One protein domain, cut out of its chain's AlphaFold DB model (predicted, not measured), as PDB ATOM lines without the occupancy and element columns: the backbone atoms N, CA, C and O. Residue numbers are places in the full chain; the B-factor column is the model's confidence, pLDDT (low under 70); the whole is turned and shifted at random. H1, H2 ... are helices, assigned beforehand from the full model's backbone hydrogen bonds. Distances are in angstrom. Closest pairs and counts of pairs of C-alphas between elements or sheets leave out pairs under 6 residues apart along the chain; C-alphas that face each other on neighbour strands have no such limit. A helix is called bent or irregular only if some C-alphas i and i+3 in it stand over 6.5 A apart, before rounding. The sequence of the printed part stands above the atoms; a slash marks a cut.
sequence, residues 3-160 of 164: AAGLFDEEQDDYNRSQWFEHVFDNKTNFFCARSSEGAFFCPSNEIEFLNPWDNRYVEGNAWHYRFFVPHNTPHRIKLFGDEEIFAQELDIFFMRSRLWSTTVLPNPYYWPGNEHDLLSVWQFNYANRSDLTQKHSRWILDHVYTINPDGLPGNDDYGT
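Overview. This is residues 3 to 160 of the 164 residues of the protein "Hypothetical protein" of Rotaria magnacalcarata (UniProt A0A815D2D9). Three helices, H6, H7 and H8, sit side by side with their centres in a triangle, and H5 stands across near the end where H6 begins; beyond them most of the model is loops around the short H4, and residues 3 to 16, largely H1, stick out as an arm. The printed part has 158 residues, with nine named helices, H1 to H9 in order, and no named strand. The class is all helix, though under half of the residues, 72 of 158, are in named elements. The whole is compact, with a radius of gyration of the C-alphas of 17.0 A and spans of 52 by 41 by 34 A.

Along the chain. Find C-alpha 83 at (256.510, 111.316, 162.992); from there H6, the longest helix, runs 21.3 A through residues 83 to 97. H7 is residues 120 to 127, and H8, residues 130 to 143, is 20.0 A long. H7 is irregular, but only just: C-alphas 121 and 124 are 6.6 A apart. H5 is residues 73 to 79 and H4 residues 62 to 65. Look earlier for H3, residues 46 to 49, H2, residues 19 to 23, and H1, residues 7 to 17, which starts at C-alpha 7 (259.212, 121.008, 193.530) and is 14.8 A long. H9, residues 157 to 160, ends at C-alpha 160 (264.104, 90.436, 181.660).

Arrangement. Start at the hub, H7, which touches three helices. H6 and H7 form a helical hairpin at a shallow tilt of 20 degrees, opposite ways; their closest C-alphas, of Glu 83 and Ala 127, are 4.7 A apart. H7 and H8 form another, at a shallow tilt of 13 degrees, with the closest C-alphas, of Val 121 and Thr 133, at 5.5 A. H5 and H7 only just touch, with 3 pairs of C-alphas within 8 A, the closest those of Thr 73 and Tyr 126 at 7.1 A; they are about perpendicular, at 83 degrees. H4 and H6 are close but not clearly touching, the closest C-alphas being those of Trp 63 and Phe 93, 7.4 A apart. H1 and H2 meet only through their link, and H8 and H9 are apart. In H1, H5, H6 and H8 every O i to N i+4 pair is within hydrogen-bond range; H2 has 0 of 1, with 2 of 2 O i to N i+3 pairs, and H7 0 of 4, with 4 of 5, while H3, H4 and H9 are too short for an i+4 pair.

Size, cuts and confidence. Look to Asp 8 and Asn 148 for the two C-alphas farthest apart, 52.1 A. The printed part has no cut; the links H2 to H3, H3 to H4, H6 to H7 and H8 to H9 are long. The mean pLDDT of the printed part is 96.3, and no printed residue is under 70.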
ATOM      1  N   ALA A   3     255.541 113.727 193.188       96.69
ATOM      2  CA  ALA A   3     254.586 113.035 194.064       96.69
ATOM      3  C   ALA A   3     254.853 113.243 195.569       96.69
ATOM      4  O   ALA A   3     253.959 113.044 196.385       96.69
ATOM      5  N   ALA A   4     256.075 113.638 195.933       97.06
ATOM      6  CA  ALA A   4     256.471 113.944 197.303       97.06
ATOM      7  C   ALA A   4     256.359 115.448 197.640       97.06
ATOM      8  O   ALA A   4     256.668 115.828 198.765       97.06
ATOM      9  N   GLY A   5     255.937 116.299 196.692       97.50
ATOM     10  CA  GLY A   5     255.838 117.754 196.869       97.50
ATOM     11  C   GLY A   5     257.184 118.491 196.877       97.50
ATOM     12  O   GLY A   5     257.259 119.616 197.364       97.50
ATOM     13  N   LEU A   6     258.245 117.856 196.373       98.19
ATOM     14  CA  LEU A   6     259.606 118.399 196.317       98.19
ATOM     15  C   LEU A   6     259.828 119.115 194.975       98.19
ATOM     16  O   LEU A   6     260.366 118.531 194.036       98.19
ATOM     17  N   PHE A   7     259.305 120.335 194.835       97.56
ATOM     18  CA  PHE A   7     259.212 121.008 193.530       97.56
ATOM     19  C   PHE A   7     260.542 121.578 193.011       97.56
ATOM     20  O   PHE A   7     260.748 121.616 191.799       97.56
ATOM     21  N   ASP A   8     261.462 121.981 193.892       97.75
ATOM     22  CA  ASP A   8     262.778 122.481 193.470       97.75
ATOM     23  C   ASP A   8     263.633 121.335 192.900       97.75
ATOM     24  O   ASP A   8     264.225 121.460 191.828       97.75
ATOM     25  N   GLU A   9     263.632 120.176 193.565       98.06
ATOM     26  CA  GLU A   9     264.303 118.967 193.089       98.06
ATOM     27  C   GLU A   9     263.624 118.385 191.846       98.06
ATOM     28  O   GLU A   9     264.299 117.879 190.955       98.06
ATOM     29  N   GLU A  10     262.292 118.477 191.750       98.00
ATOM     30  CA  GLU A  10     261.574 118.134 190.520       98.00
ATOM     31  C   GLU A  10     262.067 118.968 189.341       98.00
ATOM     32  O   GLU A  10     262.293 118.417 188.265       98.00
ATOM     33  N   GLN A  11     262.254 120.273 189.534       98.06
ATOM     34  CA  GLN A  11     262.722 121.150 188.471       98.06
ATOM     35  C   GLN A  11     264.163 120.825 188.049       98.06
ATOM     36  O   GLN A  11     264.459 120.856 186.850       98.06
ATOM     37  N   ASP A  12     265.047 120.487 188.993       98.12
ATOM     38  CA  ASP A  12     266.411 120.035 188.682       98.12
ATOM     39  C   ASP A  12     266.409 118.705 187.909       98.12
ATOM     40  O   ASP A  12     267.001 118.610 186.831       98.12
ATOM     41  N   ASP A  13     265.669 117.704 188.395       98.00
ATOM     42  CA  ASP A  13     265.540 116.404 187.728       98.00
ATOM     43  C   ASP A  13     264.901 116.547 186.339       98.00
ATOM     44  O   ASP A  13     265.339 115.903 185.380       98.00
ATOM     45  N   TYR A  14     263.910 117.431 186.186       97.62
ATOM     46  CA  TYR A  14     263.309 117.741 184.892       97.62
ATOM     47  C   TYR A  14     264.339 118.335 183.928       97.62
ATOM     48  O   TYR A  14     264.451 117.863 182.796       97.62
ATOM     49  N   ASN A  15     265.145 119.306 184.366       98.06
ATOM     50  CA  ASN A  15     266.200 119.887 183.531       98.06
ATOM     51  C   ASN A  15     267.232 118.828 183.114       98.06
ATOM     52  O   ASN A  15     267.599 118.739 181.941       98.06
ATOM     53  N   ARG A  16     267.651 117.976 184.054       98.12
ATOM     54  CA  ARG A  16     268.591 116.873 183.799       98.12
ATOM     55  C   ARG A  16     268.014 115.820 182.859       98.12
ATOM     56  O   ARG A  16     268.742 115.265 182.040       98.12
ATOM     57  N   SER A  17     266.702 115.588 182.905       98.12
ATOM     58  CA  SER A  17     266.031 114.663 181.989       98.12
ATOM     59  C   SER A  17     266.117 115.097 180.519       98.12
ATOM     60  O   SER A  17     265.962 114.252 179.642       98.12
ATOM     61  N   GLN A  18     266.406 116.373 180.226       98.00
ATOM     62  CA  GLN A  18     266.577 116.879 178.856       98.00
ATOM     63  C   GLN A  18     268.029 116.800 178.345       98.00
ATOM     64  O   GLN A  18     268.301 117.135 177.196       98.00
ATOM     65  N   TRP A  19     268.988 116.315 179.146       97.88
ATOM     66  CA  TRP A  19     270.407 116.285 178.753       97.88
ATOM     67  C   TRP A  19     270.733 115.360 177.575       97.88
ATOM     68  O   TRP A  19     271.812 115.492 176.996       97.88
ATOM     69  N   PHE A  20     269.813 114.478 177.166       97.62
ATOM     70  CA  PHE A  20     269.961 113.713 175.922       97.62
ATOM     71  C   PHE A  20     270.158 114.639 174.709       97.62
ATOM     72  O   PHE A  20     270.906 114.301 173.793       97.62
ATOM     73  N   GLU A  21     269.572 115.842 174.726       96.81
ATOM     74  CA  GLU A  21     269.738 116.839 173.662       96.81
ATOM     75  C   GLU A  21     271.198 117.284 173.506       96.81
ATOM     76  O   GLU A  21     271.638 117.634 172.414       96.81
ATOM     77  N   HIS A  22     271.990 117.256 174.582       96.88
ATOM     78  CA  HIS A  22     273.385 117.696 174.541       96.88
ATOM     79  C   HIS A  22     274.296 116.749 173.770       96.88
ATOM     80  O   HIS A  22     275.386 117.169 173.373       96.88
ATOM     81  N   VAL A  23     273.868 115.507 173.570       97.44
ATOM     82  CA  VAL A  23     274.621 114.472 172.863       97.44
ATOM     83  C   VAL A  23     273.975 114.089 171.533       97.44
ATOM     84  O   VAL A  23     274.516 113.243 170.837       97.44
ATOM     85  N   PHE A  24     272.875 114.730 171.128       97.62
ATOM     86  CA  PHE A  24     272.290 114.525 169.804       97.62
ATOM     87  C   PHE A  24     272.992 115.390 168.747       97.62
ATOM     88  O   PHE A  24     273.008 116.620 168.840       97.62
ATOM     89  N   ASP A  25     273.568 114.755 167.728       96.62
ATOM     90  CA  ASP A  25     274.181 115.444 166.594       96.62
ATOM     91  C   ASP A  25     273.201 115.535 165.417       96.62
ATOM     92  O   ASP A  25     272.958 114.560 164.710       96.62
ATOM     93  N   ASN A  26     272.694 116.741 165.146       93.31
ATOM     94  CA  ASN A  26     271.746 117.008 164.052       93.31
ATOM     95  C   ASN A  26     272.312 116.744 162.643       93.31
ATOM     96  O   ASN A  26     271.560 116.760 161.672       93.31
ATOM     97  N   LYS A  27     273.634 116.580 162.483       92.62
ATOM     98  CA  LYS A  27     274.226 116.264 161.172       92.62
ATOM     99  C   LYS A  27     274.073 114.789 160.831       92.62
ATOM    100  O   LYS A  27     273.807 114.458 159.680       92.62
ATOM    101  N   THR A  28     274.273 113.922 161.819       93.12
ATOM    102  CA  THR A  28     274.158 112.469 161.659       93.12
ATOM    103  C   THR A  28     272.781 111.939 162.058       93.12
ATOM    104  O   THR A  28     272.391 110.881 161.575       93.12
ATOM    105  N   ASN A  29     272.022 112.676 162.874       94.50
ATOM    106  CA  ASN A  29     270.785 112.235 163.530       94.50
ATOM    107  C   ASN A  29     270.997 111.020 164.449       94.50
ATOM    108  O   ASN A  29     270.175 110.097 164.486       94.50
ATOM    109  N   PHE A  30     272.115 111.025 165.180       97.25
ATOM    110  CA  PHE A  30     272.457 110.039 166.203       97.25
ATOM    111  C   PHE A  30     272.852 110.720 167.512       97.25
ATOM    112  O   PHE A  30     273.288 111.873 167.540       97.25
ATOM    113  N   PHE A  31     272.737 109.967 168.604       97.44
ATOM    114  CA  PHE A  31     273.373 110.322 169.864       97.44
ATOM    115  C   PHE A  31     274.845 109.927 169.807       97.44
ATOM    116  O   PHE A  31     275.156 108.775 169.526       97.44
ATOM    117  N   CYS A  32     275.741 110.870 170.069       97.00
ATOM    118  CA  CYS A  32     277.179 110.693 169.953       97.00
ATOM    119  C   CYS A  32     277.898 111.210 171.194       97.00
ATOM    120  O   CYS A  32     277.488 112.195 171.814       97.00
ATOM    121  N   ALA A  33     279.040 110.598 171.509       95.94
ATOM    122  CA  ALA A  33     279.942 111.131 172.519       95.94
ATOM    123  C   ALA A  33     280.330 112.580 172.182       95.94
ATOM    124  O   ALA A  33     280.539 112.928 171.016       95.94
ATOM    125  N   ARG A  34     280.439 113.422 173.211       96.56
ATOM    126  CA  ARG A  34     280.755 114.844 173.072       96.56
ATOM    127  C   ARG A  34     281.854 115.234 174.053       96.56
ATOM    128  O   ARG A  34     281.754 114.897 175.230       96.56
ATOM    129  N   SER A  35     282.906 115.912 173.585       96.56
ATOM    130  CA  SER A  35     283.962 116.393 174.488       96.56
ATOM    131  C   SER A  35     283.516 117.602 175.307       96.56
ATOM    132  O   SER A  35     282.514 118.253 175.000       96.56
ATOM    133  N   SER A  36     284.315 117.947 176.318       96.50
ATOM    134  CA  SER A  36     284.179 119.174 177.110       96.50
ATOM    135  C   SER A  36     284.209 120.452 176.268       96.50
ATOM    136  O   SER A  36     283.586 121.442 176.636       96.50
ATOM    137  N   GLU A  37     284.883 120.432 175.119       96.88
ATOM    138  CA  GLU A  37     284.959 121.553 174.171       96.88
ATOM    139  C   GLU A  37     283.756 121.583 173.214       96.88
ATOM    140  O   GLU A  37     283.634 122.478 172.379       96.88
ATOM    141  N   GLY A  38     282.857 120.603 173.323       95.56
ATOM    142  CA  GLY A  38     281.618 120.523 172.566       95.56
ATOM    143  C   GLY A  38     281.726 119.803 171.222       95.56
ATOM    144  O   GLY A  38     280.734 119.804 170.493       95.56
ATOM    145  N   ALA A  39     282.868 119.189 170.897       96.62
ATOM    146  CA  ALA A  39     283.050 118.426 169.662       96.62
ATOM    147  C   ALA A  39     282.324 117.073 169.731       96.62
ATOM    148  O   ALA A  39     282.433 116.373 170.735       96.62
ATOM    149  N   PHE A  40     281.610 116.703 168.664       97.19
ATOM    150  CA  PHE A  40     280.943 115.404 168.543       97.19
ATOM    151  C   PHE A  40     281.872 114.338 167.957       97.19
ATOM    152  O   PHE A  40     282.583 114.585 166.983       97.19
ATOM    153  N   PHE A  41     281.795 113.134 168.515       95.31
ATOM    154  CA  PHE A  41     282.531 111.943 168.094       95.31
ATOM    155  C   PHE A  41     281.540 110.855 167.681       95.31
ATOM    156  O   PHE A  41     281.387 109.834 168.355       95.31
ATOM    157  N   CYS A  42     280.840 111.090 166.574       95.19
ATOM    158  CA  CYS A  42     279.947 110.113 165.954       95.19
ATOM    159  C   CYS A  42     280.724 109.054 165.158       95.19
ATOM    160  O   CYS A  42     281.868 109.308 164.763       95.19
ATOM    161  N   PRO A  43     280.134 107.874 164.900       94.62
ATOM    162  CA  PRO A  43     280.646 106.966 163.884       94.62
ATOM    163  C   PRO A  43     280.807 107.679 162.535       94.62
ATOM    164  O   PRO A  43     279.926 108.433 162.118       94.62
ATOM    165  N   SER A  44     281.942 107.476 161.866       92.62
ATOM    166  CA  SER A  44     282.304 108.246 160.660       92.62
ATOM    167  C   SER A  44     282.077 107.508 159.336       92.62
ATOM    168  O   SER A  44     282.113 108.110 158.263       92.62
ATOM    169  N   ASN A  45     281.858 106.196 159.396       92.75
ATOM    170  CA  ASN A  45     281.713 105.317 158.242       92.75
ATOM    171  C   ASN A  45     280.843 104.104 158.597       92.75
ATOM    172  O   ASN A  45     280.568 103.843 159.768       92.75
ATOM    173  N   GLU A  46     280.418 103.357 157.579       90.62
ATOM    174  CA  GLU A  46     279.527 102.204 157.744       90.62
ATOM    175  C   GLU A  46     280.089 101.144 158.700       90.62
ATOM    176  O   GLU A  46     279.346 100.622 159.524       90.62
ATOM    177  N   ILE A  47     281.397 100.873 158.660       93.06
ATOM    178  CA  ILE A  47     282.028  99.876 159.537       93.06
ATOM    179  C   ILE A  47     281.884 100.286 161.005       93.06
ATOM    180  O   ILE A  47     281.542  99.454 161.841       93.06
ATOM    181  N   GLU A  48     282.103 101.564 161.324       93.38
ATOM    182  CA  GLU A  48     281.914 102.065 162.686       93.38
ATOM    183  C   GLU A  48     280.446 102.010 163.124       93.38
ATOM    184  O   GLU A  48     280.168 101.601 164.247       93.38
ATOM    185  N   PHE A  49     279.498 102.365 162.247       93.19
ATOM    186  CA  PHE A  49     278.065 102.263 162.561       93.19
ATOM    187  C   PHE A  49     277.610 100.825 162.824       93.19
ATOM    188  O   PHE A  49     276.652 100.617 163.564       93.19
ATOM    189  N   LEU A  50     278.284  99.846 162.220       93.69
ATOM    190  CA  LEU A  50     277.982  98.429 162.367       93.69
ATOM    191  C   LEU A  50     278.790  97.743 163.474       93.69
ATOM    192  O   LEU A  50     278.648  96.536 163.628       93.69
ATOM    193  N   ASN A  51     279.631  98.453 164.233       93.62
ATOM    194  CA  ASN A  51     280.429  97.848 165.300       93.62
ATOM    195  C   ASN A  51     279.613  97.730 166.602       93.62
ATOM    196  O   ASN A  51     279.487  98.731 167.300       93.62
ATOM    197  N   PRO A  52     279.109  96.541 166.989       88.31
ATOM    198  CA  PRO A  52     278.301  96.375 168.202       88.31
ATOM    199  C   PRO A  52     279.119  96.439 169.505       88.31
ATOM    200  O   PRO A  52     278.557  96.301 170.584       88.31
ATOM    201  N   TRP A  53     280.439  96.617 169.407       89.12
ATOM    202  CA  TRP A  53     281.370  96.752 170.530       89.12
ATOM    203  C   TRP A  53     282.034  98.132 170.533       89.12
ATOM    204  O   TRP A  53     283.208  98.284 170.881       89.12
ATOM    205  N   ASP A  54     281.319  99.143 170.050       93.00
ATOM    206  CA  ASP A  54     281.800 100.515 170.036       93.00
ATOM    207  C   ASP A  54     281.894 101.042 171.473       93.00
ATOM    208  O   ASP A  54     280.913 101.072 172.206       93.00
ATOM    209  N   ASN A  55     283.085 101.489 171.876       93.69
ATOM    210  CA  ASN A  55     283.370 101.911 173.248       93.69
ATOM    211  C   ASN A  55     282.626 103.183 173.693       93.69
ATOM    212  O   ASN A  55     282.712 103.559 174.864       93.69
ATOM    213  N   ARG A  56     281.921 103.858 172.780       94.81
ATOM    214  CA  ARG A  56     281.050 105.002 173.075       94.81
ATOM    215  C   ARG A  56     279.681 104.583 173.609       94.81
ATOM    216  O   ARG A  56     279.000 105.419 174.200       94.81
ATOM    217  N   TYR A  57     279.285 103.328 173.407       96.38
ATOM    218  CA  TYR A  57     277.979 102.792 173.783       96.38
ATOM    219  C   TYR A  57     278.172 101.558 174.664       96.38
ATOM    220  O   TYR A  57     279.111 100.785 174.486       96.38
ATOM    221  N   VAL A  58     277.294 101.366 175.645       96.31
ATOM    222  CA  VAL A  58     277.362 100.178 176.501       96.31
ATOM    223  C   VAL A  58     276.741  99.012 175.742       96.31
ATOM    224  O   VAL A  58     275.564  99.084 175.399       96.31
ATOM    225  N   GLU A  59     277.558  97.992 175.460       95.31
ATOM    226  CA  GLU A  59     277.160  96.729 174.814       95.31
ATOM    227  C   GLU A  59     276.347  96.921 173.528       95.31
ATOM    228  O   GLU A  59     275.358  96.245 173.257       95.31
ATOM    229  N   GLY A  60     276.767  97.881 172.710       95.44
ATOM    230  CA  GLY A  60     276.042  98.199 171.501       95.44
ATOM    231  C   GLY A  60     276.750  99.194 170.606       95.44
ATOM    232  O   GLY A  60     277.966  99.374 170.647       95.44
ATOM    233  N   ASN A  61     275.951  99.846 169.771       96.69
ATOM    234  CA  ASN A  61     276.408 100.848 168.825       96.69
ATOM    235  C   ASN A  61     275.429 102.028 168.770       96.69
ATOM    236  O   ASN A  61     274.445 102.094 169.510       96.69
ATOM    237  N   ALA A  62     275.689 102.959 167.856       97.00
ATOM    238  CA  ALA A  62     274.869 104.150 167.693       97.00
ATOM    239  C   ALA A  62     273.403 103.851 167.334       97.00
ATOM    240  O   ALA A  62     272.521 104.595 167.756       97.00
ATOM    241  N   TRP A  63     273.121 102.783 166.577       97.62
ATOM    242  CA  TRP A  63     271.758 102.415 166.176       97.62
ATOM    243  C   TRP A  63     270.896 101.986 167.356       97.62
ATOM    244  O   TRP A  63     269.771 102.469 167.476       97.62
ATOM    245  N   HIS A  64     271.444 101.159 168.242       97.38
ATOM    246  CA  HIS A  64     270.779 100.691 169.459       97.38
ATOM    247  C   HIS A  64     270.281 101.849 170.339       97.38
ATOM    248  O   HIS A  64     269.138 101.884 170.787       97.38
ATOM    249  N   TYR A  65     271.123 102.867 170.534       97.00
ATOM    250  CA  TYR A  65     270.788 104.010 171.389       97.00
ATOM    251  C   TYR A  65     270.038 105.129 170.658       97.00
ATOM    252  O   TYR A  65     269.505 106.033 171.306       97.00
ATOM    253  N   ARG A  66     269.945 105.077 169.322       96.25
ATOM    254  CA  ARG A  66     269.358 106.138 168.483       96.25
ATOM    255  C   ARG A  66     267.920 106.484 168.867       96.25
ATOM    256  O   ARG A  66     267.489 107.620 168.698       96.25
ATOM    257  N   PHE A  67     267.181 105.508 169.384       96.62
ATOM    258  CA  PHE A  67     265.771 105.649 169.732       96.62
ATOM    259  C   PHE A  67     265.529 105.647 171.256       96.62
ATOM    260  O   PHE A  67     264.383 105.674 171.701       96.62
ATOM    261  N   PHE A  68     266.573 105.634 172.089       96.06
ATOM    262  CA  PHE A  68     266.453 105.389 173.531       96.06
ATOM    263  C   PHE A  68     266.245 106.673 174.358       96.06
ATOM    264  O   PHE A  68     267.086 107.089 175.148       96.06
ATOM    265  N   VAL A  69     265.082 107.311 174.191       97.19
ATOM    266  CA  VAL A  69     264.626 108.438 175.039       97.19
ATOM    267  C   VAL A  69     263.195 108.150 175.514       97.19
ATOM    268  O   VAL A  69     262.249 108.788 175.041       97.19
ATOM    269  N   PRO A  70     262.983 107.118 176.352       95.50
ATOM    270  CA  PRO A  70     261.645 106.590 176.636       95.50
ATOM    271  C   PRO A  70     260.745 107.583 177.385       95.50
ATOM    272  O   PRO A  70     259.532 107.588 177.186       95.50
ATOM    273  N   HIS A  71     261.331 108.458 178.205       96.69
ATOM    274  CA  HIS A  71     260.614 109.421 179.042       96.69
ATOM    275  C   HIS A  71     260.098 110.650 178.286       96.69
ATOM    276  O   HIS A  71     259.135 111.263 178.736       96.69
ATOM    277  N   ASN A  72     260.703 111.016 177.150       97.44
ATOM    278  CA  ASN A  72     260.296 112.183 176.361       97.44
ATOM    279  C   ASN A  72     260.116 111.834 174.879       97.44
ATOM    280  O   ASN A  72     260.834 112.299 173.991       97.44
ATOM    281  N   THR A  73     259.125 110.988 174.616       96.06
ATOM    282  CA  THR A  73     258.837 110.505 173.266       96.06
ATOM    283  C   THR A  73     258.473 111.614 172.258       96.06
ATOM    284  O   THR A  73     259.025 111.585 171.156       96.06
ATOM    285  N   PRO A  74     257.625 112.615 172.579       96.75
ATOM    286  CA  PRO A  74     257.334 113.696 171.636       96.75
ATOM    287  C   PRO A  74     258.588 114.465 171.205       96.75
ATOM    288  O   PRO A  74     258.756 114.767 170.024       96.75
ATOM    289  N   HIS A  75     259.504 114.746 172.143       97.31
ATOM    290  CA  HIS A  75     260.762 115.404 171.800       97.31
ATOM    291  C   HIS A  75     261.659 114.486 170.970       97.31
ATOM    292  O   HIS A  75     262.211 114.929 169.966       97.31
ATOM    293  N   ARG A  76     261.762 113.200 171.329       97.06
ATOM    294  CA  ARG A  76     262.522 112.222 170.544       97.06
ATOM    295  C   ARG A  76     262.089 112.217 169.081       97.06
ATOM    296  O   ARG A  76     262.951 112.281 168.224       97.06
ATOM    297  N   ILE A  77     260.788 112.187 168.796       97.75
ATOM    298  CA  ILE A  77     260.269 112.237 167.419       97.75
ATOM    299  C   ILE A  77     260.696 113.534 166.724       97.75
ATOM    300  O   ILE A  77     261.191 113.506 165.600       97.75
ATOM    301  N   LYS A  78     260.583 114.671 167.419       96.94
ATOM    302  CA  LYS A  78     260.978 115.981 166.892       96.94
ATOM    303  C   LYS A  78     262.457 116.050 166.484       96.94
ATOM    304  O   LYS A  78     262.771 116.768 165.538       96.94
ATOM    305  N   LEU A  79     263.354 115.308 167.142       96.62
ATOM    306  CA  LEU A  79     264.773 115.243 166.754       96.62
ATOM    307  C   LEU A  79     264.978 114.711 165.324       96.62
ATOM    308  O   LEU A  79     265.962 115.059 164.680       96.62
ATOM    309  N   PHE A  80     264.043 113.907 164.811       95.75
ATOM    310  CA  PHE A  80     264.076 113.348 163.455       95.75
ATOM    311  C   PHE A  80     263.297 114.209 162.447       95.75
ATOM    312  O   PHE A  80     263.231 113.871 161.270       95.75
ATOM    313  N   GLY A  81     262.724 115.332 162.892       95.56
ATOM    314  CA  GLY A  81     261.897 116.231 162.090       95.56
ATOM    315  C   GLY A  81     260.410 116.037 162.362       95.56
ATOM    316  O   GLY A  81     259.764 116.942 162.892       95.56
ATOM    317  N   ASP A  82     259.875 114.861 162.037       96.62
ATOM    318  CA  ASP A  82     258.461 114.532 162.219       96.62
ATOM    319  C   ASP A  82     258.224 113.033 162.484       96.62
ATOM    320  O   ASP A  82     259.145 112.212 162.504       96.62
ATOM    321  N   GLU A  83     256.959 112.687 162.733       98.19
ATOM    322  CA  GLU A  83     256.510 111.316 162.992       98.19
ATOM    323  C   GLU A  83     256.751 110.375 161.804       98.19
ATOM    324  O   GLU A  83     257.065 109.202 162.010       98.19
ATOM    325  N   GLU A  84     256.626 110.869 160.569       98.44
ATOM    326  CA  GLU A  84     256.773 110.054 159.365       98.44
ATOM    327  C   GLU A  84     258.234 109.638 159.176       98.44
ATOM    328  O   GLU A  84     258.514 108.444 159.042       98.44
ATOM    329  N   ILE A  85     259.166 110.589 159.245       98.00
ATOM    330  CA  ILE A  85     260.608 110.336 159.159       98.00
ATOM    331  C   ILE A  85     261.052 109.448 160.322       98.00
ATOM    332  O   ILE A  85     261.759 108.463 160.108       98.00
ATOM    333  N   PHE A  86     260.602 109.737 161.548       98.25
ATOM    334  CA  PHE A  86     260.920 108.908 162.710       98.25
ATOM    335  C   PHE A  86     260.487 107.449 162.503       98.25
ATOM    336  O   PHE A  86     261.278 106.526 162.716       98.25
ATOM    337  N   ALA A  87     259.245 107.224 162.059       98.62
ATOM    338  CA  ALA A  87     258.739 105.881 161.801       98.62
ATOM    339  C   ALA A  87     259.481 105.193 160.646       98.62
ATOM    340  O   ALA A  87     259.728 103.992 160.721       98.62
ATOM    341  N   GLN A  88     259.858 105.919 159.591       98.56
ATOM    342  CA  GLN A  88     260.649 105.363 158.490       98.56
ATOM    343  C   GLN A  88     262.041 104.915 158.961       98.56
ATOM    344  O   GLN A  88     262.444 103.786 158.682       98.56
ATOM    345  N   GLU A  89     262.751 105.745 159.727       98.38
ATOM    346  CA  GLU A  89     264.076 105.408 160.265       98.38
ATOM    347  C   GLU A  89     264.022 104.221 161.238       98.38
ATOM    348  O   GLU A  89     264.904 103.357 161.224       98.38
ATOM    349  N   LEU A  90     262.961 104.134 162.044       98.62
ATOM    350  CA  LEU A  90     262.730 102.992 162.923       98.62
ATOM    351  C   LEU A  90     262.373 101.717 162.130       98.62
ATOM    352  O   LEU A  90     262.867 100.640 162.455       98.62
ATOM    353  N   ASP A  91     261.580 101.802 161.053       98.81
ATOM    354  CA  ASP A  91     261.303 100.649 160.171       98.81
ATOM    355  C   ASP A  91     262.584 100.178 159.468       98.81
ATOM    356  O   ASP A  91     262.814  98.975 159.377       98.81
ATOM    357  N   ILE A  92     263.470 101.097 159.058       98.56
ATOM    358  CA  ILE A  92     264.795 100.771 158.506       98.56
ATOM    359  C   ILE A  92     265.631  99.994 159.523       98.56
ATOM    360  O   ILE A  92     266.225  98.979 159.158       98.56
ATOM    361  N   PHE A  93     265.663 100.430 160.782       98.31
ATOM    362  CA  PHE A  93     266.376  99.733 161.854       98.31
ATOM    363  C   PHE A  93     265.912  98.272 161.988       98.31
ATOM    364  O   PHE A  93     266.727  97.349 161.929       98.31
ATOM    365  N   PHE A  94     264.599  98.036 162.039       98.56
ATOM    366  CA  PHE A  94     264.055  96.677 162.081       98.56
ATOM    367  C   PHE A  94     264.208  95.904 160.770       98.56
ATOM    368  O   PHE A  94     264.359  94.691 160.789       98.56
ATOM    369  N   MET A  95     264.126  96.546 159.607       98.50
ATOM    370  CA  MET A  95     264.274  95.855 158.325       98.50
ATOM    371  C   MET A  95     265.713  95.412 158.089       98.50
ATOM    372  O   MET A  95     265.939  94.306 157.596       98.50
ATOM    373  N   ARG A  96     266.685  96.256 158.443       97.56
ATOM    374  CA  ARG A  96     268.103  95.937 158.291       97.56
ATOM    375  C   ARG A  96     268.540  94.831 159.242       97.56
ATOM    376  O   ARG A  96     269.355  94.012 158.830       97.56
ATOM    377  N   SER A  97     267.963  94.733 160.443       96.81
ATOM    378  CA  SER A  97     268.282  93.637 161.371       96.81
ATOM    379  C   SER A  97     267.969  92.257 160.786       96.81
ATOM    380  O   SER A  97     268.721  91.316 161.018       96.81
ATOM    381  N   ARG A  98     266.930  92.145 159.947       96.25
ATOM    382  CA  ARG A  98     266.517  90.891 159.283       96.25
ATOM    383  C   ARG A  98     267.498  90.396 158.225       96.25
ATOM    384  O   ARG A  98     267.367  89.270 157.757       96.25
ATOM    385  N   LEU A  99     268.450  91.233 157.814       95.06
ATOM    386  CA  LEU A  99     269.534  90.838 156.911       95.06
ATOM    387  C   LEU A  99     270.648  90.081 157.645       95.06
ATOM    388  O   LEU A  99     271.574  89.585 157.004       95.06
ATOM    389  N   TRP A 100     270.561  89.996 158.971       94.00
ATOM    390  CA  TRP A 100     271.517  89.323 159.834       94.00
ATOM    391  C   TRP A 100     270.880  88.087 160.458       94.00
ATOM    392  O   TRP A 100     269.674  88.036 160.710       94.00
ATOM    393  N   SER A 101     271.705  87.079 160.723       90.69
ATOM    394  CA  SER A 101     271.263  85.881 161.430       90.69
ATOM    395  C   SER A 101     270.786  86.240 162.833       90.69
ATOM    396  O   SER A 101     271.458  86.966 163.562       90.69
ATOM    397  N   THR A 102     269.646  85.684 163.231       87.31
ATOM    398  CA  THR A 102     269.180  85.764 164.618       87.31
ATOM    399  C   THR A 102     269.959  84.749 165.445       87.31
ATOM    400  O   THR A 102     269.840  83.545 165.230       87.31
ATOM    401  N   THR A 103     270.825  85.241 166.327       90.56
ATOM    402  CA  THR A 103     271.694  84.436 167.195       90.56
ATOM    403  C   THR A 103     271.860  85.149 168.536       90.56
ATOM    404  O   THR A 103     271.426  86.288 168.673       90.56
ATOM    405  N   VAL A 104     272.560  84.519 169.481       92.12
ATOM    406  CA  VAL A 104     272.968  85.156 170.747       92.12
ATOM    407  C   VAL A 104     274.032  86.250 170.582       92.12
ATOM    408  O   VAL A 104     274.319  86.982 171.523       92.12
ATOM    409  N   LEU A 105     274.661  86.347 169.406       93.25
ATOM    410  CA  LEU A 105     275.642  87.389 169.110       93.25
ATOM    411  C   LEU A 105     274.952  88.696 168.696       93.25
ATOM    412  O   LEU A 105     273.841  88.651 168.157       93.25
ATOM    413  N   PRO A 106     275.627  89.848 168.867       94.94
ATOM    414  CA  PRO A 106     275.046  91.132 168.516       94.94
ATOM    415  C   PRO A 106     274.572  91.240 167.065       94.94
ATOM    416  O   PRO A 106     275.320  90.963 166.124       94.94
ATOM    417  N   ASN A 107     273.346  91.736 166.893       95.94
ATOM    418  CA  ASN A 107     272.891  92.334 165.642       95.94
ATOM    419  C   ASN A 107     273.345  93.803 165.636       95.94
ATOM    420  O   ASN A 107     273.229  94.446 166.669       95.94
ATOM    421  N   PRO A 108     273.874  94.364 164.537       95.75
ATOM    422  CA  PRO A 108     274.258  95.778 164.509       95.75
ATOM    423  C   PRO A 108     273.071  96.739 164.342       95.75
ATOM    424  O   PRO A 108     273.259  97.954 164.388       95.75
ATOM    425  N   TYR A 109     271.876  96.212 164.088       96.94
ATOM    426  CA  TYR A 109     270.618  96.946 164.122       96.94
ATOM    427  C   TYR A 109     269.788  96.416 165.292       96.94
ATOM    428  O   TYR A 109     270.332  96.250 166.362       96.94
ATOM    429  N   TYR A 110     268.494  96.140 165.136       97.50
ATOM    430  CA  TYR A 110     267.709  95.607 166.248       97.50
ATOM    431  C   TYR A 110     268.298  94.293 166.784       97.50
ATOM    432  O   TYR A 110     268.273  93.272 166.086       97.50
ATOM    433  N   TRP A 111     268.804  94.329 168.018       96.62
ATOM    434  CA  TRP A 111     269.368  93.196 168.734       96.62
ATOM    435  C   TRP A 111     268.408  92.739 169.842       96.62
ATOM    436  O   TRP A 111     268.392  93.307 170.929       96.62
ATOM    437  N   PRO A 112     267.616  91.678 169.607       94.75
ATOM    438  CA  PRO A 112     266.622  91.222 170.582       94.75
ATOM    439  C   PRO A 112     267.207  90.570 171.843       94.75
ATOM    440  O   PRO A 112     266.461  90.256 172.761       94.75
ATOM    441  N   GLY A 113     268.512  90.298 171.861       96.00
ATOM    442  CA  GLY A 113     269.192  89.619 172.962       96.00
ATOM    443  C   GLY A 113     269.761  90.549 174.027       96.00
ATOM    444  O   GLY A 113     270.540  90.065 174.839       96.00
ATOM    445  N   ASN A 114     269.457  91.850 173.972       96.81
ATOM    446  CA  ASN A 114     269.982  92.849 174.902       96.81
ATOM    447  C   ASN A 114     268.942  93.964 175.166       96.81
ATOM    448  O   ASN A 114     268.105  94.279 174.314       96.81
ATOM    449  N   GLU A 115     268.975  94.560 176.356       96.69
ATOM    450  CA  GLU A 115     267.879  95.342 176.939       96.69
ATOM    451  C   GLU A 115     267.619  96.691 176.267       96.69
ATOM    452  O   GLU A 115     266.476  97.167 176.252       96.69
ATOM    453  N   HIS A 116     268.652  97.329 175.711       94.56
ATOM    454  CA  HIS A 116     268.533  98.671 175.124       94.56
ATOM    455  C   HIS A 116     267.527  98.728 173.967       94.56
ATOM    456  O   HIS A 116     266.921  99.774 173.734       94.56
ATOM    457  N   ASP A 117     267.283  97.605 173.290       96.44
ATOM    458  CA  ASP A 117     266.389  97.535 172.134       96.44
ATOM    459  C   ASP A 117     264.965  97.081 172.462       96.44
ATOM    460  O   ASP A 117     264.058  97.265 171.646       96.44
ATOM    461  N   LEU A 118     264.711  96.543 173.657       95.75
ATOM    462  CA  LEU A 118     263.417  95.943 174.009       95.75
ATOM    463  C   LEU A 118     262.237  96.918 173.863       95.75
ATOM    464  O   LEU A 118     261.128  96.522 173.492       95.75
ATOM    465  N   LEU A 119     262.471  98.213 174.094       95.94
ATOM    466  CA  LEU A 119     261.443  99.247 173.954       95.94
ATOM    467  C   LEU A 119     261.239  99.728 172.509       95.94
ATOM    468  O   LEU A 119     260.210 100.342 172.219       95.94
ATOM    469  N   SER A 120     262.174  99.452 171.596       97.56
ATOM    470  CA  SER A 120     262.212 100.019 170.241       97.56
ATOM    471  C   SER A 120     260.961  99.700 169.419       97.56
ATOM    472  O   SER A 120     260.442 100.573 168.724       97.56
ATOM    473  N   VAL A 121     260.391  98.497 169.546       98.00
ATOM    474  CA  VAL A 121     259.214  98.082 168.755       98.00
ATOM    475  C   VAL A 121     257.938  98.847 169.119       98.00
ATOM    476  O   VAL A 121     257.063  99.078 168.280       98.00
ATOM    477  N   TRP A 122     257.829  99.290 170.369       97.81
ATOM    478  CA  TRP A 122     256.669 100.029 170.859       97.81
ATOM    479  C   TRP A 122     256.696 101.493 170.424       97.81
ATOM    480  O   TRP A 122     255.678 102.182 170.504       97.81
ATOM    481  N   GLN A 123     257.839 101.973 169.928       97.81
ATOM    482  CA  GLN A 123     258.015 103.377 169.588       97.81
ATOM    483  C   GLN A 123     257.180 103.819 168.382       97.81
ATOM    484  O   GLN A 123     256.779 104.982 168.338       97.81
ATOM    485  N   PHE A 124     256.831 102.912 167.460       98.50
ATOM    486  CA  PHE A 124     255.956 103.248 166.329       98.50
ATOM    487  C   PHE A 124     254.564 103.724 166.761       98.50
ATOM    488  O   PHE A 124     253.964 104.545 166.068       98.50
ATOM    489  N   ASN A 125     254.050 103.264 167.909       98.25
ATOM    490  CA  ASN A 125     252.754 103.718 168.426       98.25
ATOM    491  C   ASN A 125     252.729 105.232 168.651       98.25
ATOM    492  O   ASN A 125     251.715 105.874 168.399       98.25
ATOM    493  N   TYR A 126     253.851 105.803 169.083       97.38
ATOM    494  CA  TYR A 126     253.958 107.237 169.324       97.38
ATOM    495  C   TYR A 126     254.146 108.061 168.050       97.38
ATOM    496  O   TYR A 126     253.994 109.273 168.092       97.38
ATOM    497  N   ALA A 127     254.456 107.405 166.932       97.50
ATOM    498  CA  ALA A 127     254.547 108.008 165.608       97.50
ATOM    499  C   ALA A 127     253.330 107.650 164.738       97.50
ATOM    500  O   ALA A 127     253.430 107.590 163.517       97.50
ATOM    501  N   ASN A 128     252.190 107.332 165.366       97.62
ATOM    502  CA  ASN A 128     250.934 106.983 164.695       97.62
ATOM    503  C   ASN A 128     251.035 105.793 163.712       97.62
ATOM    504  O   ASN A 128     250.240 105.671 162.781       97.62
ATOM    505  N   ARG A 129     251.977 104.866 163.945       98.38
ATOM    506  CA  ARG A 129     252.243 103.680 163.107       98.38
ATOM    507  C   ARG A 129     252.106 102.367 163.875       98.38
ATOM    508  O   ARG A 129     252.969 101.493 163.836       98.38
ATOM    509  N   SER A 130     250.988 102.205 164.579       98.50
ATOM    510  CA  SER A 130     250.695 100.975 165.339       98.50
ATOM    511  C   SER A 130     250.675  99.700 164.478       98.50
ATOM    512  O   SER A 130     250.938  98.608 164.987       98.50
ATOM    513  N   ASP A 131     250.443  99.824 163.168       98.81
ATOM    514  CA  ASP A 131     250.589  98.743 162.189       98.81
ATOM    515  C   ASP A 131     252.026  98.196 162.142       98.81
ATOM    516  O   ASP A 131     252.227  96.982 162.062       98.81
ATOM    517  N   LEU A 132     253.033  99.067 162.271       98.81
ATOM    518  CA  LEU A 132     254.439  98.668 162.312       98.81
ATOM    519  C   LEU A 132     254.824  98.043 163.652       98.81
ATOM    520  O   LEU A 132     255.544  97.046 163.650       98.81
ATOM    521  N   THR A 133     254.292  98.535 164.779       98.75
ATOM    522  CA  THR A 133     254.446  97.836 166.070       98.75
ATOM    523  C   THR A 133     253.938  96.399 165.959       98.75
ATOM    524  O   THR A 133     254.645  95.468 166.342       98.75
ATOM    525  N   GLN A 134     252.749  96.184 165.386       98.81
ATOM    526  CA  GLN A 134     252.178  94.842 165.214       98.81
ATOM    527  C   GLN A 134     253.013  93.972 164.262       98.81
ATOM    528  O   GLN A 134     253.313  92.822 164.583       98.81
ATOM    529  N   LYS A 135     253.435  94.525 163.117       98.69
ATOM    530  CA  LYS A 135     254.285  93.842 162.125       98.69
ATOM    531  C   LYS A 135     255.600  93.353 162.735       98.69
ATOM    532  O   LYS A 135     256.002  92.216 162.492       98.69
ATOM    533  N   HIS A 136     256.292  94.215 163.479       98.56
ATOM    534  CA  HIS A 136     257.621  93.907 164.009       98.56
ATOM    535  C   HIS A 136     257.562  93.049 165.265       98.56
ATOM    536  O   HIS A 136     258.288  92.066 165.324       98.56
ATOM    537  N   SER A 137     256.654  93.326 166.206       98.31
ATOM    538  CA  SER A 137     256.488  92.479 167.402       98.31
ATOM    539  C   SER A 137     256.123  91.041 167.035       98.31
ATOM    540  O   SER A 137     256.710  90.105 167.572       98.31
ATOM    541  N   ARG A 138     255.230  90.843 166.055       98.31
ATOM    542  CA  ARG A 138     254.902  89.502 165.553       98.31
ATOM    543  C   ARG A 138     256.106  88.820 164.914       98.31
ATOM    544  O   ARG A 138     256.361  87.661 165.204       98.31
ATOM    545  N   TRP A 139     256.862  89.545 164.086       97.62
ATOM    546  CA  TRP A 139     258.077  88.999 163.486       97.62
ATOM    547  C   TRP A 139     259.084  88.552 164.554       97.62
ATOM    548  O   TRP A 139     259.625  87.457 164.426       97.62
ATOM    549  N   ILE A 140     259.282  89.344 165.615       97.00
ATOM    550  CA  ILE A 140     260.167  88.986 166.730       97.00
ATOM    551  C   ILE A 140     259.675  87.696 167.398       97.00
ATOM    552  O   ILE A 140     260.426  86.731 167.469       97.00
ATOM    553  N   LEU A 141     258.403  87.631 167.799       95.88
ATOM    554  CA  LEU A 141     257.831  86.428 168.420       95.88
ATOM    555  C   LEU A 141     258.000  85.170 167.556       95.88
ATOM    556  O   LEU A 141     258.298  84.106 168.085       95.88
ATOM    557  N   ASP A 142     257.833  85.294 166.239       95.56
ATOM    558  CA  ASP A 142     257.850  84.150 165.323       95.56
ATOM    559  C   ASP A 142     259.271  83.677 164.946       95.56
ATOM    560  O   ASP A 142     259.429  82.545 164.489       95.56
ATOM    561  N   HIS A 143     260.298  84.529 165.080       94.19
ATOM    562  CA  HIS A 143     261.649  84.257 164.549       94.19
ATOM    563  C   HIS A 143     262.768  84.307 165.591       94.19
ATOM    564  O   HIS A 143     263.858  83.805 165.325       94.19
ATOM    565  N   VAL A 144     262.531  84.938 166.739       94.25
ATOM    566  CA  VAL A 144     263.568  85.219 167.739       94.25
ATOM    567  C   VAL A 144     263.463  84.295 168.940       94.25
ATOM    568  O   VAL A 144     264.486  83.828 169.432       94.25
ATOM    569  N   TYR A 145     262.242  84.003 169.385       94.62
ATOM    570  CA  TYR A 145     261.992  83.159 170.547       94.62
ATOM    571  C   TYR A 145     261.549  81.765 170.118       94.62
ATOM    572  O   TYR A 145     260.765  81.604 169.183       94.62
ATOM    573  N   THR A 146     262.018  80.736 170.824       94.44
ATOM    574  CA  THR A 146     261.561  79.358 170.601       94.44
ATOM    575  C   THR A 146     261.377  78.605 171.916       94.44
ATOM    576  O   THR A 146     261.791  79.055 172.979       94.44
ATOM    577  N   ILE A 147     260.758  77.425 171.846       95.50
ATOM    578  CA  ILE A 147     260.592  76.521 172.997       95.50
ATOM    579  C   ILE A 147     261.778  75.559 173.191       95.50
ATOM    580  O   ILE A 147     261.709  74.657 174.026       95.50
ATOM    581  N   ASN A 148     262.834  75.694 172.387       94.75
ATOM    582  CA  ASN A 148     264.022  74.850 172.481       94.75
ATOM    583  C   ASN A 148     264.938  75.313 173.630       94.75
ATOM    584  O   ASN A 148     264.809  76.444 174.100       94.75
ATOM    585  N   PRO A 149     265.897  74.479 174.078       94.38
ATOM    586  CA  PRO A 149     266.855  74.868 175.117       94.38
ATOM    587  C   PRO A 149     267.682  76.129 174.805       94.38
ATOM    588  O   PRO A 149     268.153  76.780 175.730       94.38
ATOM    589  N   ASP A 150     267.856  76.470 173.528       91.94
ATOM    590  CA  ASP A 150     268.519  77.676 173.010       91.94
ATOM    591  C   ASP A 150     267.517  78.749 172.541       91.94
ATOM    592  O   ASP A 150     267.825  79.583 171.695       91.94
ATOM    593  N   GLY A 151     266.288  78.718 173.063       93.88
ATOM    594  CA  GLY A 151     265.174  79.533 172.585       93.88
ATOM    595  C   GLY A 151     265.178  81.006 172.983       93.88
ATOM    596  O   GLY A 151     264.247  81.708 172.594       93.88
ATOM    597  N   LEU A 152     266.182  81.474 173.731       96.00
ATOM    598  CA  LEU A 152     266.360  82.888 174.058       96.00
ATOM    599  C   LEU A 152     267.419  83.527 173.147       96.00
ATOM    600  O   LEU A 152     268.464  82.921 172.900       96.00
ATOM    601  N   PRO A 153     267.202  84.771 172.689       95.12
ATOM    602  CA  PRO A 153     268.125  85.458 171.785       95.12
ATOM    603  C   PRO A 153     269.362  86.050 172.475       95.12
ATOM    604  O   PRO A 153     270.161  86.712 171.819       95.12
ATOM    605  N   GLY A 154     269.512  85.849 173.782       95.75
ATOM    606  CA  GLY A 154     270.560  86.418 174.622       95.75
ATOM    607  C   GLY A 154     270.477  85.860 176.040       95.75
ATOM    608  O   GLY A 154     269.778  84.870 176.286       95.75
ATOM    609  N   ASN A 155     271.194  86.484 176.971       96.44
ATOM    610  CA  ASN A 155     271.039  86.162 178.385       96.44
ATOM    611  C   ASN A 155     269.625  86.542 178.827       96.44
ATOM    612  O   ASN A 155     269.116  87.582 178.448       96.44
ATOM    613  N   ASP A 156     268.987  85.721 179.656       96.56
ATOM    614  CA  ASP A 156     267.651  86.051 180.173       96.56
ATOM    615  C   ASP A 156     267.658  87.272 181.115       96.56
ATOM    616  O   ASP A 156     266.605  87.816 181.440       96.56
ATOM    617  N   ASP A 157     268.841  87.646 181.612       97.38
ATOM    618  CA  ASP A 157     269.093  88.748 182.544       97.38
ATOM    619  C   ASP A 157     268.074  88.822 183.682       97.38
ATOM    620  O   ASP A 157     267.333  89.786 183.875       97.38
ATOM    621  N   TYR A 158     268.063  87.733 184.458       97.19
ATOM    622  CA  TYR A 158     267.201  87.529 185.623       97.19
ATOM    623  C   TYR A 158     265.695  87.611 185.309       97.19
ATOM    624  O   TYR A 158     264.906  88.000 186.171       97.19
ATOM    625  N   GLY A 159     265.293  87.196 184.106       97.38
ATOM    626  CA  GLY A 159     263.899  87.155 183.662       97.38
ATOM    627  C   GLY A 159     263.469  88.370 182.847       97.38
ATOM    628  O   GLY A 159     262.280  88.501 182.562       97.38
ATOM    629  N   THR A 160     264.396  89.255 182.476       97.69
ATOM    630  CA  THR A 160     264.104  90.436 181.660       97.69
ATOM    631  C   THR A 160     263.634  90.037 180.263       97.69
ATOM    632  O   THR A 160     262.552  90.460 179.855       97.69
TER     633      THR A 160